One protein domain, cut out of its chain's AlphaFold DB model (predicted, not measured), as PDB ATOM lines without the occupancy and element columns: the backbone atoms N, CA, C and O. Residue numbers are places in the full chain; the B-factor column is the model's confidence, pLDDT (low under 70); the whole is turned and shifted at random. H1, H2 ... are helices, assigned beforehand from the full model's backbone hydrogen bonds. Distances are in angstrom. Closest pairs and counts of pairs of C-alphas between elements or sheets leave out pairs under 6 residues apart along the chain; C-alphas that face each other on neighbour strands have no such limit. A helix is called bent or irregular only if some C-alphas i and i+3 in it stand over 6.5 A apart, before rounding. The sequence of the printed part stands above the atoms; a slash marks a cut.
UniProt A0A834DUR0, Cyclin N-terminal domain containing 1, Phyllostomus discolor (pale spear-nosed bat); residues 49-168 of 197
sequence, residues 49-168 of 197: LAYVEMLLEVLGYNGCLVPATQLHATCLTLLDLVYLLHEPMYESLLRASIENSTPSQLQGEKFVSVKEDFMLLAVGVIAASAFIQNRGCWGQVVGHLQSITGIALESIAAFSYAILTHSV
ATOM      1  N   LEU A  49     140.391 118.182 158.119       94.75
ATOM      2  CA  LEU A  49     141.162 117.574 159.202       94.75
ATOM      3  C   LEU A  49     140.893 116.069 159.339       94.75
ATOM      4  O   LEU A  49     141.844 115.304 159.456       94.75
ATOM      5  N   ALA A  50     139.635 115.632 159.242       94.38
ATOM      6  CA  ALA A  50     139.299 114.210 159.320       94.38
ATOM      7  C   ALA A  50     139.991 113.394 158.210       94.38
ATOM      8  O   ALA A  50     140.487 112.294 158.455       94.38
ATOM      9  N   TYR A  51     140.083 113.948 156.995       95.94
ATOM     10  CA  TYR A  51     140.837 113.319 155.906       95.94
ATOM     11  C   TYR A  51     142.343 113.316 156.168       95.94
ATOM     12  O   TYR A  51     143.004 112.324 155.868       95.94
ATOM     13  N   VAL A  52     142.892 114.389 156.748       96.12
ATOM     14  CA  VAL A  52     144.310 114.442 157.128       96.12
ATOM     15  C   VAL A  52     144.644 113.350 158.142       96.12
ATOM     16  O   VAL A  52     145.589 112.596 157.925       96.12
ATOM     17  N   GLU A  53     143.874 113.238 159.222       94.56
ATOM     18  CA  GLU A  53     144.099 112.240 160.273       94.56
ATOM     19  C   GLU A  53     144.024 110.815 159.715       94.56
ATOM     20  O   GLU A  53     144.949 110.027 159.915       94.56
ATOM     21  N   MET A  54     142.987 110.522 158.921       95.00
ATOM     22  CA  MET A  54     142.826 109.229 158.254       95.00
ATOM     23  C   MET A  54     144.022 108.897 157.353       95.00
ATOM     24  O   MET A  54     144.589 107.807 157.437       95.00
ATOM     25  N   LEU A  55     144.460 109.835 156.509       95.38
ATOM     26  CA  LEU A  55     145.576 109.599 155.593       95.38
ATOM     27  C   LEU A  55     146.904 109.425 156.333       95.38
ATOM     28  O   LEU A  55     147.710 108.585 155.937       95.38
ATOM     29  N   LEU A  56     147.145 110.182 157.407       93.88
ATOM     30  CA  LEU A  56     148.343 110.030 158.236       93.88
ATOM     31  C   LEU A  56     148.398 108.656 158.915       93.88
ATOM     32  O   LEU A  56     149.471 108.053 158.981       93.88
ATOM     33  N   GLU A  57     147.255 108.141 159.364       92.56
ATOM     34  CA  GLU A  57     147.153 106.797 159.932       92.56
ATOM     35  C   GLU A  57     147.462 105.719 158.883       92.56
ATOM     36  O   GLU A  57     148.306 104.847 159.113       92.56
ATOM     37  N   VAL A  58     146.873 105.825 157.686       93.19
ATOM     38  CA  VAL A  58     147.130 104.891 156.576       93.19
ATOM     39  C   VAL A  58     148.589 104.959 156.106       93.19
ATOM     40  O   VAL A  58     149.198 103.929 155.815       93.19
ATOM     41  N   LEU A  59     149.195 106.150 156.061       90.88
ATOM     42  CA  LEU A  59     150.617 106.322 155.743       90.88
ATOM     43  C   LEU A  59     151.520 105.636 156.775       90.88
ATOM     44  O   LEU A  59     152.486 104.969 156.394       90.88
ATOM     45  N   GLY A  60     151.198 105.774 158.064       88.00
ATOM     46  CA  GLY A  60     151.906 105.094 159.147       88.00
ATOM     47  C   GLY A  60     151.788 103.572 159.048       88.00
ATOM     48  O   GLY A  60     152.795 102.872 159.164       88.00
ATOM     49  N   TYR A  61     150.590 103.060 158.750       87.50
ATOM     50  CA  TYR A  61     150.355 101.630 158.537       87.50
ATOM     51  C   TYR A  61     151.150 101.074 157.345       87.50
ATOM     52  O   TYR A  61     151.737  99.998 157.432       87.50
ATOM     53  N   ASN A  62     151.241 101.840 156.254       85.19
ATOM     54  CA  ASN A  62     151.979 101.466 155.044       85.19
ATOM     55  C   ASN A  62     153.513 101.587 155.178       85.19
ATOM     56  O   ASN A  62     154.229 101.405 154.192       85.19
ATOM     57  N   GLY A  63     154.032 101.889 156.373       79.12
ATOM     58  CA  GLY A  63     155.470 101.937 156.647       79.12
ATOM     59  C   GLY A  63     156.170 103.199 156.138       79.12
ATOM     60  O   GLY A  63     157.385 103.186 155.932       79.12
ATOM     61  N   CYS A  64     155.435 104.295 155.925       81.38
ATOM     62  CA  CYS A  64     156.045 105.573 155.573       81.38
ATOM     63  C   CYS A  64     156.868 106.094 156.767       81.38
ATOM     64  O   CYS A  64     156.325 106.333 157.845       81.38
ATOM     65  N   LEU A  65     158.186 106.260 156.593       72.75
ATOM     66  CA  LEU A  65     159.128 106.642 157.658       72.75
ATOM     67  C   LEU A  65     159.058 108.144 157.984       72.75
ATOM     68  O   LEU A  65     160.052 108.863 157.881       72.75
ATOM     69  N   VAL A  66     157.878 108.635 158.354       73.94
ATOM     70  CA  VAL A  66     157.648 110.050 158.656       73.94
ATOM     71  C   VAL A  66     157.154 110.188 160.092       73.94
ATOM     72  O   VAL A  66     156.286 109.418 160.509       73.94
ATOM     73  N   PRO A  67     157.680 111.142 160.882       82.19
ATOM     74  CA  PRO A  67     157.201 111.382 162.239       82.19
ATOM     75  C   PRO A  67     155.762 111.917 162.209       82.19
ATOM     76  O   PRO A  67     155.537 113.123 162.147       82.19
ATOM     77  N   ALA A  68     154.779 111.013 162.264       80.94
ATOM     78  CA  ALA A  68     153.358 111.320 162.086       80.94
ATOM     79  C   ALA A  68     152.855 112.433 163.019       80.94
ATOM     80  O   ALA A  68     152.074 113.279 162.602       80.94
ATOM     81  N   THR A  69     153.355 112.495 164.255       84.44
ATOM     82  CA  THR A  69     153.001 113.543 165.226       84.44
ATOM     83  C   THR A  69     153.503 114.928 164.819       84.44
ATOM     84  O   THR A  69     152.775 115.910 164.947       84.44
ATOM     85  N   GLN A  70     154.728 115.019 164.294       86.56
ATOM     86  CA  GLN A  70     155.265 116.271 163.764       86.56
ATOM     87  C   GLN A  70     154.528 116.651 162.481       86.56
ATOM     88  O   GLN A  70     154.140 117.808 162.313       86.56
ATOM     89  N   LEU A  71     154.288 115.679 161.593       90.31
ATOM     90  CA  LEU A  71     153.549 115.864 160.343       90.31
ATOM     91  C   LEU A  71     152.144 116.410 160.596       90.31
ATOM     92  O   LEU A  71     151.780 117.426 160.012       90.31
ATOM     93  N   HIS A  72     151.422 115.820 161.547       94.50
ATOM     94  CA  HIS A  72     150.112 116.277 161.991       94.50
ATOM     95  C   HIS A  72     150.136 117.730 162.489       94.50
ATOM     96  O   HIS A  72     149.332 118.546 162.047       94.50
ATOM     97  N   ALA A  73     151.098 118.096 163.345       94.25
ATOM     98  CA  ALA A  73     151.199 119.461 163.867       94.25
ATOM     99  C   ALA A  73     151.413 120.507 162.755       94.25
ATOM    100  O   ALA A  73     150.797 121.572 162.775       94.25
ATOM    101  N   THR A  74     152.251 120.199 161.757       94.19
ATOM    102  CA  THR A  74     152.426 121.078 160.587       94.19
ATOM    103  C   THR A  74     151.180 121.107 159.704       94.19
ATOM    104  O   THR A  74     150.821 122.183 159.230       94.19
ATOM    105  N   CYS A  75     150.480 119.979 159.541       96.06
ATOM    106  CA  CYS A  75     149.222 119.938 158.797       96.06
ATOM    107  C   CYS A  75     148.174 120.867 159.414       96.06
ATOM    108  O   CYS A  75     147.532 121.603 158.674       96.06
ATOM    109  N   LEU A  76     148.042 120.897 160.746       96.00
ATOM    110  CA  LEU A  76     147.136 121.828 161.434       96.00
ATOM    111  C   LEU A  76     147.478 123.290 161.124       96.00
ATOM    112  O   LEU A  76     146.607 124.056 160.729       96.00
ATOM    113  N   THR A  77     148.758 123.662 161.220       95.06
ATOM    114  CA  THR A  77     149.196 125.035 160.911       95.06
ATOM    115  C   THR A  77     148.940 125.409 159.449       95.06
ATOM    116  O   THR A  77     148.553 126.539 159.152       95.06
ATOM    117  N   LEU A  78     149.154 124.475 158.518       95.50
ATOM    118  CA  LEU A  78     148.878 124.717 157.105       95.50
ATOM    119  C   LEU A  78     147.381 124.748 156.802       95.50
ATOM    120  O   LEU A  78     146.982 125.551 155.970       95.50
ATOM    121  N   LEU A  79     146.552 123.943 157.471       96.00
ATOM    122  CA  LEU A  79     145.096 124.042 157.360       96.00
ATOM    123  C   LEU A  79     144.612 125.416 157.823       96.00
ATOM    124  O   LEU A  79     143.863 126.054 157.091       96.00
ATOM    125  N   ASP A  80     145.091 125.915 158.965       94.88
ATOM    126  CA  ASP A  80     144.758 127.265 159.435       94.88
ATOM    127  C   ASP A  80     145.136 128.326 158.390       94.88
ATOM    128  O   ASP A  80     144.341 129.210 158.064       94.88
ATOM    129  N   LEU A  81     146.330 128.212 157.800       93.94
ATOM    130  CA  LEU A  81     146.760 129.095 156.718       93.94
ATOM    131  C   LEU A  81     145.854 128.980 155.487       93.94
ATOM    132  O   LEU A  81     145.518 130.000 154.889       93.94
ATOM    133  N   VAL A  82     145.463 127.760 155.108       93.62
ATOM    134  CA  VAL A  82     144.575 127.510 153.971       93.62
ATOM    135  C   VAL A  82     143.239 128.203 154.189       93.62
ATOM    136  O   VAL A  82     142.750 128.862 153.278       93.62
ATOM    137  N   TYR A  83     142.672 128.096 155.391       92.06
ATOM    138  CA  TYR A  83     141.423 128.765 155.738       92.06
ATOM    139  C   TYR A  83     141.552 130.293 155.703       92.06
ATOM    140  O   TYR A  83     140.633 130.973 155.257       92.06
ATOM    141  N   LEU A  84     142.696 130.841 156.123       92.69
ATOM    142  CA  LEU A  84     142.948 132.286 156.099       92.69
ATOM    143  C   LEU A  84     143.234 132.837 154.694       92.69
ATOM    144  O   LEU A  84     142.898 133.983 154.400       92.69
ATOM    145  N   LEU A  85     143.882 132.046 153.835       91.31
ATOM    146  CA  LEU A  85     144.322 132.426 152.488       91.31
ATOM    147  C   LEU A  85     143.569 131.657 151.395       91.31
ATOM    148  O   LEU A  85     144.111 131.433 150.312       91.31
ATOM    149  N   HIS A  86     142.324 131.278 151.671       90.00
ATOM    150  CA  HIS A  86     141.515 130.418 150.815       90.00
ATOM    151  C   HIS A  86     141.437 130.954 149.373       90.00
ATOM    152  O   HIS A  86     141.953 130.342 148.437       90.00
ATOM    153  N   GLU A  87     140.896 132.153 149.191       89.81
ATOM    154  CA  GLU A  87     140.738 132.809 147.893       89.81
ATOM    155  C   GLU A  87     142.065 132.965 147.134       89.81
ATOM    156  O   GLU A  87     142.155 132.471 146.006       89.81
ATOM    157  N   PRO A  88     143.117 133.603 147.689       89.25
ATOM    158  CA  PRO A  88     144.354 133.813 146.944       89.25
ATOM    159  C   PRO A  88     145.064 132.506 146.572       89.25
ATOM    160  O   PRO A  88     145.659 132.442 145.493       89.25
ATOM    161  N   MET A  89     144.985 131.463 147.403       89.56
ATOM    162  CA  MET A  89     145.573 130.166 147.068       89.56
ATOM    163  C   MET A  89     144.849 129.478 145.917       89.56
ATOM    164  O   MET A  89     145.500 129.024 144.977       89.56
ATOM    165  N   TYR A  90     143.518 129.415 145.961       90.25
ATOM    166  CA  TYR A  90     142.756 128.773 144.894       90.25
ATOM    167  C   TYR A  90     142.846 129.555 143.577       90.25
ATOM    168  O   TYR A  90     142.903 128.940 142.518       90.25
ATOM    169  N   GLU A  91     142.963 130.885 143.617       88.62
ATOM    170  CA  GLU A  91     143.272 131.691 142.425       88.62
ATOM    171  C   GLU A  91     144.668 131.397 141.858       88.62
ATOM    172  O   GLU A  91     144.868 131.357 140.641       88.62
ATOM    173  N   SER A  92     145.661 131.183 142.726       87.88
ATOM    174  CA  SER A  92     147.008 130.777 142.311       87.88
ATOM    175  C   SER A  92     147.003 129.395 141.655       87.88
ATOM    176  O   SER A  92     147.569 129.222 140.572       87.88
ATOM    177  N   LEU A  93     146.292 128.443 142.257       89.00
ATOM    178  CA  LEU A  93     146.134 127.087 141.743       89.00
ATOM    179  C   LEU A  93     145.379 127.065 140.402       89.00
ATOM    180  O   LEU A  93     145.808 126.392 139.464       89.00
ATOM    181  N   LEU A  94     144.313 127.861 140.273       89.19
ATOM    182  CA  LEU A  94     143.568 128.032 139.024       89.19
ATOM    183  C   LEU A  94     144.481 128.555 137.910       89.19
ATOM    184  O   LEU A  94     144.533 127.979 136.823       89.19
ATOM    185  N   ARG A  95     145.259 129.605 138.186       85.69
ATOM    186  CA  ARG A  95     146.200 130.179 137.215       85.69
ATOM    187  C   ARG A  95     147.285 129.183 136.805       85.69
ATOM    188  O   ARG A  95     147.612 129.102 135.625       85.69
ATOM    189  N   ALA A  96     147.810 128.413 137.758       83.94
ATOM    190  CA  ALA A  96     148.789 127.368 137.481       83.94
ATOM    191  C   ALA A  96     148.217 126.263 136.575       83.94
ATOM    192  O   ALA A  96     148.931 125.747 135.723       83.94
ATOM    193  N   SER A  97     146.928 125.940 136.715       81.69
ATOM    194  CA  SER A  97     146.278 124.873 135.942       81.69
ATOM    195  C   SER A  97     145.945 125.231 134.487       81.69
ATOM    196  O   SER A  97     145.729 124.335 133.678       81.69
ATOM    197  N   ILE A  98     145.883 126.521 134.139       80.81
ATOM    198  CA  ILE A  98     145.383 126.975 132.828       80.81
ATOM    199  C   ILE A  98     146.518 127.405 131.883       80.81
ATOM    200  O   ILE A  98     146.253 127.726 130.727       80.81
ATOM    201  N   GLU A  99     147.775 127.443 132.340       69.44
ATOM    202  CA  GLU A  99     148.933 127.990 131.594       69.44
ATOM    203  C   GLU A  99     148.707 129.417 131.024       69.44
ATOM    204  O   GLU A  99     149.522 129.931 130.262       69.44
ATOM    205  N   ASN A 100     147.618 130.098 131.410       62.53
ATOM    206  CA  ASN A 100     147.270 131.455 130.993       62.53
ATOM    207  C   ASN A 100     147.156 132.371 132.211       62.53
ATOM    208  O   ASN A 100     146.686 131.984 133.281       62.53
ATOM    209  N   SER A 101     147.547 133.629 132.029       64.50
ATOM    210  CA  SER A 101     147.591 134.639 133.089       64.50
ATOM    211  C   SER A 101     146.210 135.123 133.553       64.50
ATOM    212  O   SER A 101     146.103 135.626 134.674       64.50
ATOM    213  N   THR A 102     145.159 134.947 132.742       75.00
ATOM    214  CA  THR A 102     143.786 135.390 133.041       75.00
ATOM    215  C   THR A 102     142.769 134.254 132.849       75.00
ATOM    216  O   THR A 102     142.485 133.899 131.701       75.00
ATOM    217  N   PRO A 103     142.208 133.682 133.930       75.94
ATOM    218  CA  PRO A 103     141.184 132.644 133.834       75.94
ATOM    219  C   PRO A 103     139.858 133.207 133.302       75.94
ATOM    220  O   PRO A 103     139.442 134.311 133.654       75.94
ATOM    221  N   SER A 104     139.182 132.440 132.447       80.62
ATOM    222  CA  SER A 104     137.826 132.757 131.977       80.62
ATOM    223  C   SER A 104     136.765 132.383 133.021       80.62
ATOM    224  O   SER A 104     136.992 131.514 133.862       80.62
ATOM    225  N   GLN A 105     135.572 132.989 132.945       79.62
ATOM    226  CA  GLN A 105     134.459 132.679 133.861       79.62
ATOM    227  C   GLN A 105     134.090 131.185 133.854       79.62
ATOM    228  O   GLN A 105     133.982 130.579 134.914       79.62
ATOM    229  N   LEU A 106     134.019 130.568 132.669       80.19
ATOM    230  CA  LEU A 106     133.740 129.135 132.509       80.19
ATOM    231  C   LEU A 106     134.786 128.248 133.212       80.19
ATOM    232  O   LEU A 106     134.470 127.178 133.728       80.19
ATOM    233  N   GLN A 107     136.053 128.666 133.211       79.50
ATOM    234  CA  GLN A 107     137.116 127.944 133.911       79.50
ATOM    235  C   GLN A 107     136.983 128.088 135.428       79.50
ATOM    236  O   GLN A 107     137.176 127.106 136.136       79.50
ATOM    237  N   GLY A 108     136.593 129.269 135.914       78.44
ATOM    238  CA  GLY A 108     136.281 129.489 137.327       78.44
ATOM    239  C   GLY A 108     135.129 128.607 137.819       78.44
ATOM    240  O   GLY A 108     135.248 127.996 138.877       78.44
ATOM    241  N   GLU A 109     134.060 128.468 137.029       81.12
ATOM    242  CA  GLU A 109     132.912 127.606 137.353       81.12
ATOM    243  C   GLU A 109     133.306 126.127 137.454       81.12
ATOM    244  O   GLU A 109     132.944 125.449 138.412       81.12
ATOM    245  N   LYS A 110     134.111 125.627 136.511       83.00
ATOM    246  CA  LYS A 110     134.619 124.245 136.565       83.00
ATOM    247  C   LYS A 110     135.575 124.011 137.729       83.00
ATOM    248  O   LYS A 110     135.705 122.886 138.191       83.00
ATOM    249  N   PHE A 111     136.246 125.058 138.198       86.44
ATOM    250  CA  PHE A 111     137.195 124.972 139.298       86.44
ATOM    251  C   PHE A 111     136.529 124.978 140.680       86.44
ATOM    252  O   PHE A 111     137.188 124.687 141.675       86.44
ATOM    253  N   VAL A 112     135.222 125.250 140.767       85.44
ATOM    254  CA  VAL A 112     134.470 125.137 142.028       85.44
ATOM    255  C   VAL A 112     134.591 123.729 142.612       85.44
ATOM    256  O   VAL A 112     134.834 123.597 143.807       85.44
ATOM    257  N   SER A 113     134.569 122.684 141.775       88.12
ATOM    258  CA  SER A 113     134.737 121.304 142.250       88.12
ATOM    259  C   SER A 113     136.086 121.065 142.933       88.12
ATOM    260  O   SER A 113     136.174 120.231 143.822       88.12
ATOM    261  N   VAL A 114     137.137 121.798 142.545       88.56
ATOM    262  CA  VAL A 114     138.466 121.728 143.177       88.56
ATOM    263  C   VAL A 114     138.463 122.431 144.537       88.56
ATOM    264  O   VAL A 114     139.140 121.976 145.452       88.56
ATOM    265  N   LYS A 115     137.695 123.520 144.687       88.50
ATOM    266  CA  LYS A 115     137.538 124.238 145.967       88.50
ATOM    267  C   LYS A 115     136.791 123.410 147.012       88.50
ATOM    268  O   LYS A 115     137.069 123.527 148.201       88.50
ATOM    269  N   GLU A 116     135.854 122.585 146.558       89.38
ATOM    270  CA  GLU A 116     135.003 121.749 147.410       89.38
ATOM    271  C   GLU A 116     135.594 120.350 147.678       89.38
ATOM    272  O   GLU A 116     135.048 119.587 148.476       89.38
ATOM    273  N   ASP A 117     136.728 120.004 147.058       93.75
ATOM    274  CA  ASP A 117     137.384 118.710 147.247       93.75
ATOM    275  C   ASP A 117     138.291 118.707 148.492       93.75
ATOM    276  O   ASP A 117     139.483 119.029 148.458       93.75
ATOM    277  N   PHE A 118     137.716 118.300 149.626       94.56
ATOM    278  CA  PHE A 118     138.450 118.166 150.885       94.56
ATOM    279  C   PHE A 118     139.509 117.060 150.879       94.56
ATOM    280  O   PHE A 118     140.474 117.162 151.639       94.56
ATOM    281  N   MET A 119     139.376 116.033 150.032       95.62
ATOM    282  CA  MET A 119     140.399 114.992 149.904       95.62
ATOM    283  C   MET A 119     141.635 115.564 149.207       95.62
ATOM    284  O   MET A 119     142.750 115.392 149.703       95.62
ATOM    285  N   LEU A 120     141.443 116.298 148.104       95.62
ATOM    286  CA  LEU A 120     142.513 116.986 147.383       95.62
ATOM    287  C   LEU A 120     143.226 118.013 148.274       95.62
ATOM    288  O   LEU A 120     144.459 118.084 148.287       95.62
ATOM    289  N   LEU A 121     142.464 118.764 149.070       96.25
ATOM    290  CA  LEU A 121     143.030 119.674 150.059       96.25
ATOM    291  C   LEU A 121     143.883 118.923 151.094       96.25
ATOM    292  O   LEU A 121     145.022 119.315 151.352       96.25
ATOM    293  N   ALA A 122     143.369 117.830 151.665       97.06
ATOM    294  CA  ALA A 122     144.082 117.049 152.673       97.06
ATOM    295  C   ALA A 122     145.401 116.469 152.134       97.06
ATOM    296  O   ALA A 122     146.445 116.632 152.769       97.06
ATOM    297  N   VAL A 123     145.397 115.860 150.939       97.12
ATOM    298  CA  VAL A 123     146.637 115.347 150.326       97.12
ATOM    299  C   VAL A 123     147.626 116.472 150.017       97.12
ATOM    300  O   VAL A 123     148.825 116.303 150.241       97.12
ATOM    301  N   GLY A 124     147.145 117.636 149.566       96.62
ATOM    302  CA  GLY A 124     147.975 118.811 149.306       96.62
ATOM    303  C   GLY A 124     148.651 119.337 150.574       96.62
ATOM    304  O   GLY A 124     149.851 119.619 150.564       96.62
ATOM    305  N   VAL A 125     147.909 119.403 151.682       97.00
ATOM    306  CA  VAL A 125     148.417 119.817 152.998       97.00
ATOM    307  C   VAL A 125     149.451 118.829 153.537       97.00
ATOM    308  O   VAL A 125     150.511 119.256 154.001       97.00
ATOM    309  N   ILE A 126     149.191 117.522 153.457       96.31
ATOM    310  CA  ILE A 126     150.144 116.493 153.903       96.31
ATOM    311  C   ILE A 126     151.428 116.569 153.073       96.31
ATOM    312  O   ILE A 126     152.525 116.580 153.633       96.31
ATOM    313  N   ALA A 127     151.309 116.678 151.747       96.06
ATOM    314  CA  ALA A 127     152.452 116.812 150.853       96.06
ATOM    315  C   ALA A 127     153.270 118.082 151.148       96.06
ATOM    316  O   ALA A 127     154.496 118.015 151.245       96.06
ATOM    317  N   ALA A 128     152.619 119.231 151.355       95.75
ATOM    318  CA  ALA A 128     153.297 120.472 151.735       95.75
ATOM    319  C   ALA A 128     153.990 120.349 153.106       95.75
ATOM    320  O   ALA A 128     155.139 120.762 153.266       95.75
ATOM    321  N   SER A 129     153.339 119.709 154.077       94.81
ATOM    322  CA  SER A 129     153.892 119.488 155.419       94.81
ATOM    323  C   SER A 129     155.122 118.581 155.383       94.81
ATOM    324  O   SER A 129     156.143 118.893 156.000       94.81
ATOM    325  N   ALA A 130     155.068 117.497 154.604       93.81
ATOM    326  CA  ALA A 130     156.198 116.596 154.401       93.81
ATOM    327  C   ALA A 130     157.382 117.326 153.753       93.81
ATOM    328  O   ALA A 130     158.526 117.134 154.163       93.81
ATOM    329  N   PHE A 131     157.110 118.218 152.794       93.44
ATOM    330  CA  PHE A 131     158.138 119.037 152.154       93.44
ATOM    331  C   PHE A 131     158.832 119.994 153.133       93.44
ATOM    332  O   PHE A 131     160.053 120.148 153.077       93.44
ATOM    333  N   ILE A 132     158.063 120.634 154.023       91.38
ATOM    334  CA  ILE A 132     158.588 121.558 155.041       91.38
ATOM    335  C   ILE A 132     159.481 120.819 156.041       91.38
ATOM    336  O   ILE A 132     160.540 121.330 156.400       91.38
ATOM    337  N   GLN A 133     159.076 119.626 156.479       87.38
ATOM    338  CA  GLN A 133     159.806 118.876 157.504       87.38
ATOM    339  C   GLN A 133     161.043 118.173 156.964       87.38
ATOM    340  O   GLN A 133     162.116 118.267 157.555       87.38
ATOM    341  N   ASN A 134     160.903 117.445 155.856       84.06
ATOM    342  CA  ASN A 134     162.005 116.704 155.266       84.06
ATOM    343  C   ASN A 134     161.782 116.493 153.764       84.06
ATOM    344  O   ASN A 134     161.110 115.558 153.324       84.06
ATOM    345  N   ARG A 135     162.453 117.316 152.953       85.31
ATOM    346  CA  ARG A 135     162.411 117.212 151.486       85.31
ATOM    347  C   ARG A 135     162.813 115.831 150.958       85.31
ATOM    348  O   ARG A 135     162.346 115.444 149.893       85.31
ATOM    349  N   GLY A 136     163.646 115.089 151.691       84.62
ATOM    350  CA  GLY A 136     164.101 113.758 151.295       84.62
ATOM    351  C   GLY A 136     162.997 112.698 151.302       84.62
ATOM    352  O   GLY A 136     163.029 111.798 150.470       84.62
ATOM    353  N   CYS A 137     161.996 112.811 152.184       84.00
ATOM    354  CA  CYS A 137     160.889 111.850 152.255       84.00
ATOM    355  C   CYS A 137     159.646 112.294 151.470       84.00
ATOM    356  O   CYS A 137     158.706 111.514 151.330       84.00
ATOM    357  N   TRP A 138     159.636 113.516 150.923       92.06
ATOM    358  CA  TRP A 138     158.492 114.064 150.190       92.06
ATOM    359  C   TRP A 138     158.046 113.162 149.035       92.06
ATOM    360  O   TRP A 138     156.872 112.816 148.952       92.06
ATOM    361  N   GLY A 139     158.979 112.705 148.193       91.31
ATOM    362  CA  GLY A 139     158.643 111.844 147.051       91.31
ATOM    363  C   GLY A 139     157.981 110.526 147.468       91.31
ATOM    364  O   GLY A 139     157.027 110.088 146.830       91.31
ATOM    365  N   GLN A 140     158.432 109.934 148.579       91.75
ATOM    366  CA  GLN A 140     157.815 108.733 149.140       91.75
ATOM    367  C   GLN A 140     156.392 109.026 149.636       91.75
ATOM    368  O   GLN A 140     155.469 108.289 149.296       91.75
ATOM    369  N   VAL A 141     156.199 110.109 150.397       93.12
ATOM    370  CA  VAL A 141     154.878 110.510 150.915       93.12
ATOM    371  C   VAL A 141     153.889 110.727 149.777       93.12
ATOM    372  O   VAL A 141     152.807 110.147 149.798       93.12
ATOM    373  N   VAL A 142     154.260 111.512 148.763       94.62
ATOM    374  CA  VAL A 142     153.366 111.803 147.635       94.62
ATOM    375  C   VAL A 142     153.055 110.533 146.836       94.62
ATOM    376  O   VAL A 142     151.901 110.323 146.470       94.62
ATOM    377  N   GLY A 143     154.031 109.639 146.644       94.19
ATOM    378  CA  GLY A 143     153.799 108.344 145.999       94.19
ATOM    379  C   GLY A 143     152.793 107.466 146.756       94.19
ATOM    380  O   GLY A 143     151.887 106.894 146.149       94.19
ATOM    381  N   HIS A 144     152.884 107.401 148.088       94.06
ATOM    382  CA  HIS A 144     151.882 106.688 148.886       94.06
ATOM    383  C   HIS A 144     150.513 107.374 148.842       94.06
ATOM    384  O   HIS A 144     149.509 106.685 148.692       94.06
ATOM    385  N   LEU A 145     150.448 108.708 148.922       95.50
ATOM    386  CA  LEU A 145     149.185 109.447 148.826       95.50
ATOM    387  C   LEU A 145     148.481 109.201 147.486       95.50
ATOM    388  O   LEU A 145     147.276 108.951 147.475       95.50
ATOM    389  N   GLN A 146     149.225 109.193 146.378       96.38
ATOM    390  CA  GLN A 146     148.705 108.813 145.064       96.38
ATOM    391  C   GLN A 146     148.153 107.383 145.088       96.38
ATOM    392  O   GLN A 146     147.044 107.147 144.617       96.38
ATOM    393  N   SER A 147     148.894 106.428 145.658       94.94
ATOM    394  CA  SER A 147     148.450 105.032 145.732       94.94
ATOM    395  C   SER A 147     147.203 104.838 146.600       94.94
ATOM    396  O   SER A 147     146.422 103.935 146.320       94.94
ATOM    397  N   ILE A 148     147.033 105.636 147.659       94.44
ATOM    398  CA  ILE A 148     145.898 105.537 148.589       94.44
ATOM    399  C   ILE A 148     144.649 106.201 147.999       94.44
ATOM    400  O   ILE A 148     143.554 105.658 148.101       94.44
ATOM    401  N   THR A 149     144.808 107.380 147.395       94.94
ATOM    402  CA  THR A 149     143.679 108.236 146.986       94.94
ATOM    403  C   THR A 149     143.342 108.155 145.500       94.94
ATOM    404  O   THR A 149     142.258 108.565 145.099       94.94
ATOM    405  N   GLY A 150     144.258 107.656 144.666       95.56
ATOM    406  CA  GLY A 150     144.130 107.661 143.207       95.56
ATOM    407  C   GLY A 150     144.330 109.038 142.561       95.56
ATOM    408  O   GLY A 150     144.210 109.156 141.342       95.56
ATOM    409  N   ILE A 151     144.643 110.076 143.342       96.25
ATOM    410  CA  ILE A 151     144.870 111.432 142.837       96.25
ATOM    411  C   ILE A 151     146.218 111.483 142.108       96.25
ATOM    412  O   ILE A 151     147.227 110.984 142.605       96.25
ATOM    413  N   ALA A 152     146.234 112.105 140.929       95.38
ATOM    414  CA  ALA A 152     147.433 112.243 140.110       95.38
ATOM    415  C   ALA A 152     148.555 112.991 140.850       95.38
ATOM    416  O   ALA A 152     148.308 113.977 141.553       95.38
ATOM    417  N   LEU A 153     149.797 112.543 140.655       94.88
ATOM    418  CA  LEU A 153     150.983 113.112 141.300       94.88
ATOM    419  C   LEU A 153     151.103 114.615 141.020       94.88
ATOM    420  O   LEU A 153     151.424 115.397 141.911       94.88
ATOM    421  N   GLU A 154     150.799 115.015 139.789       93.38
ATOM    422  CA  GLU A 154     150.836 116.386 139.296       93.38
ATOM    423  C   GLU A 154     149.833 117.267 140.042       93.38
ATOM    424  O   GLU A 154     150.162 118.393 140.410       93.38
ATOM    425  N   SER A 155     148.635 116.747 140.324       93.62
ATOM    426  CA  SER A 155     147.609 117.457 141.088       93.62
ATOM    427  C   SER A 155     148.026 117.636 142.546       93.62
ATOM    428  O   SER A 155     147.920 118.743 143.073       93.62
ATOM    429  N   ILE A 156     148.566 116.586 143.182       95.88
ATOM    430  CA  ILE A 156     149.073 116.670 144.562       95.88
ATOM    431  C   ILE A 156     150.237 117.669 144.632       95.88
ATOM    432  O   ILE A 156     150.271 118.535 145.508       95.88
ATOM    433  N   ALA A 157     151.172 117.594 143.681       94.06
ATOM    434  CA  ALA A 157     152.322 118.484 143.604       94.06
ATOM    435  C   ALA A 157     151.900 119.943 143.381       94.06
ATOM    436  O   ALA A 157     152.329 120.813 144.138       94.06
ATOM    437  N   ALA A 158     151.022 120.212 142.410       92.44
ATOM    438  CA  ALA A 158     150.525 121.554 142.114       92.44
ATOM    439  C   ALA A 158     149.817 122.179 143.322       92.44
ATOM    440  O   ALA A 158     150.102 123.325 143.680       92.44
ATOM    441  N   PHE A 159     148.953 121.414 143.995       94.00
ATOM    442  CA  PHE A 159     148.258 121.885 145.190       94.00
ATOM    443  C   PHE A 159     149.240 122.161 146.335       94.00
ATOM    444  O   PHE A 159     149.208 123.231 146.945       94.00
ATOM    445  N   SER A 160     150.169 121.237 146.592       95.12
ATOM    446  CA  SER A 160     151.186 121.416 147.633       95.12
ATOM    447  C   SER A 160     152.068 122.641 147.370       95.12
ATOM    448  O   SER A 160     152.369 123.397 148.292       95.12
ATOM    449  N   TYR A 161     152.424 122.900 146.109       92.69
ATOM    450  CA  TYR A 161     153.206 124.068 145.720       92.69
ATOM    451  C   TYR A 161     152.421 125.371 145.889       92.69
ATOM    452  O   TYR A 161     152.990 126.366 146.342       92.69
ATOM    453  N   ALA A 162     151.121 125.375 145.582       92.62
ATOM    454  CA  ALA A 162     150.259 126.522 145.847       92.62
ATOM    455  C   ALA A 162     150.255 126.860 147.347       92.62
ATOM    456  O   ALA A 162     150.550 127.998 147.707       92.62
ATOM    457  N   ILE A 163     150.059 125.867 148.224       94.06
ATOM    458  CA  ILE A 163     150.146 126.067 149.681       94.06
ATOM    459  C   ILE A 163     151.520 126.634 150.065       94.06
ATOM    460  O   ILE A 163     151.597 127.650 150.752       94.06
ATOM    461  N   LEU A 164     152.608 126.028 149.577       93.44
ATOM    462  CA  LEU A 164     153.976 126.445 149.901       93.44
ATOM    463  C   LEU A 164     154.299 127.877 149.452       93.44
ATOM    464  O   LEU A 164     154.986 128.608 150.166       93.44
ATOM    465  N   THR A 165     153.787 128.289 148.291       91.12
ATOM    466  CA  THR A 165     153.969 129.641 147.734       91.12
ATOM    467  C   THR A 165     153.307 130.702 148.611       91.12
ATOM    468  O   THR A 165     153.801 131.825 148.712       91.12
ATOM    469  N   HIS A 166     152.196 130.352 149.259       88.44
ATOM    470  CA  HIS A 166     151.485 131.240 150.170       88.44
ATOM    471  C   HIS A 166     151.949 131.101 151.634       88.44
ATOM    472  O   HIS A 166     151.750 132.033 152.411       88.44
ATOM    473  N   SER A 167     152.614 129.998 152.009       83.75
ATOM    474  CA  SER A 167     153.126 129.752 153.368       83.75
ATOM    475  C   SER A 167     154.533 130.289 153.607       83.75
ATOM    476  O   SER A 167     154.815 130.876 154.651       83.75
ATOM    477  N   VAL A 168     155.445 130.095 152.652       67.69
ATOM    478  CA  VAL A 168     156.761 130.731 152.661       67.69
ATOM    479  C   VAL A 168     156.520 132.097 152.064       67.69
ATOM    480  O   VAL A 168     156.497 132.231 150.845       67.69
TER     481      VAL A 168
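What this domain is: This is residues 49 to 168 of the 197 residues of the protein "Cyclin N-terminal domain containing 1" of Phyllostomus discolor (pale spear-nosed bat) (UniProt A0A834DUR0). Four helices, H1, H2, H7 and H6, ring a core helix, H5, each packing on it, and H3 and H4 extend this body at one end. H3 packs on H7, and H4, whose centre is farthest from the mean of the C-alphas, lies at the far end of the longest axis. The 120 printed residues have seven named helices, in the order H1 to H7, and no named strand: the class is all helix, its packing mostly crossed, with 2 of 10 touching pairs at a shallow tilt. The whole is compact, with a radius of gyration of the C-alphas of 14.0 A, but elongated in outline, spanning 43 by 26 by 26 A.

How they stand to each other: The longest helix, H2, residues 68 to 84, touches H5, residues 118 to 133, at a steep tilt of 61 degrees; the closest C-alphas, of Thr 74 and Ser 129, are 5.6 A apart. H1, residues 49 to 61, forms a helical hairpin with H2, at a shallow tilt of 24 degrees, opposite ways; their closest C-alphas are those of Leu 56 and Ala 68, 6.5 A apart. H1 also touches H5, with C-alphas 52 and 122 closest at 5.2 A. H5 forms a second helical hairpin with H6, residues 135 to 149, at a shallow tilt of 18 degrees; C-alphas 131 and 138 are closest, at 5.4 A. H7, residues 153 to 167, touches H5 at a steep tilt of 66 degrees, with C-alphas 124 and 160 closest at 4.5 A. H3, residues 86 to 98, touches H7, with C-alphas 93 and 162 closest at 5.8 A. H4, residues 105 to 115, only just touches H3, with 3 pairs of C-alphas within 8 A, the closest those of Tyr 90 and Lys 115, 7.0 A apart. H4 is apart from H1, H2, H6 and H7. In H1, H2, H3, H5 and H7 every O i to N i+4 pair is within hydrogen-bond range; in H4 5 of 7 are, in H6 9 of 11.

Where its parts are: H2 measures 24.2 A from C-alpha 68 at (153.358, 111.320, 162.086) to C-alpha 84. H5 measures 22.4 A, H6 21.3 A and H7 20.7 A; H7 ends at C-alpha 167, (153.126, 129.752, 153.368). H1 begins at C-alpha 49, (141.162, 117.574, 159.202). H6 is irregular: C-alphas 136 and 139 are 7.2 A apart.

The domain as a whole: The two C-alphas farthest apart, of Gly 63 and Gln 105, are 43.7 A apart. The printed part has no cut and no long link. Its mean pLDDT is 89.5, with residues 99 to 101 and residue 168 under 70.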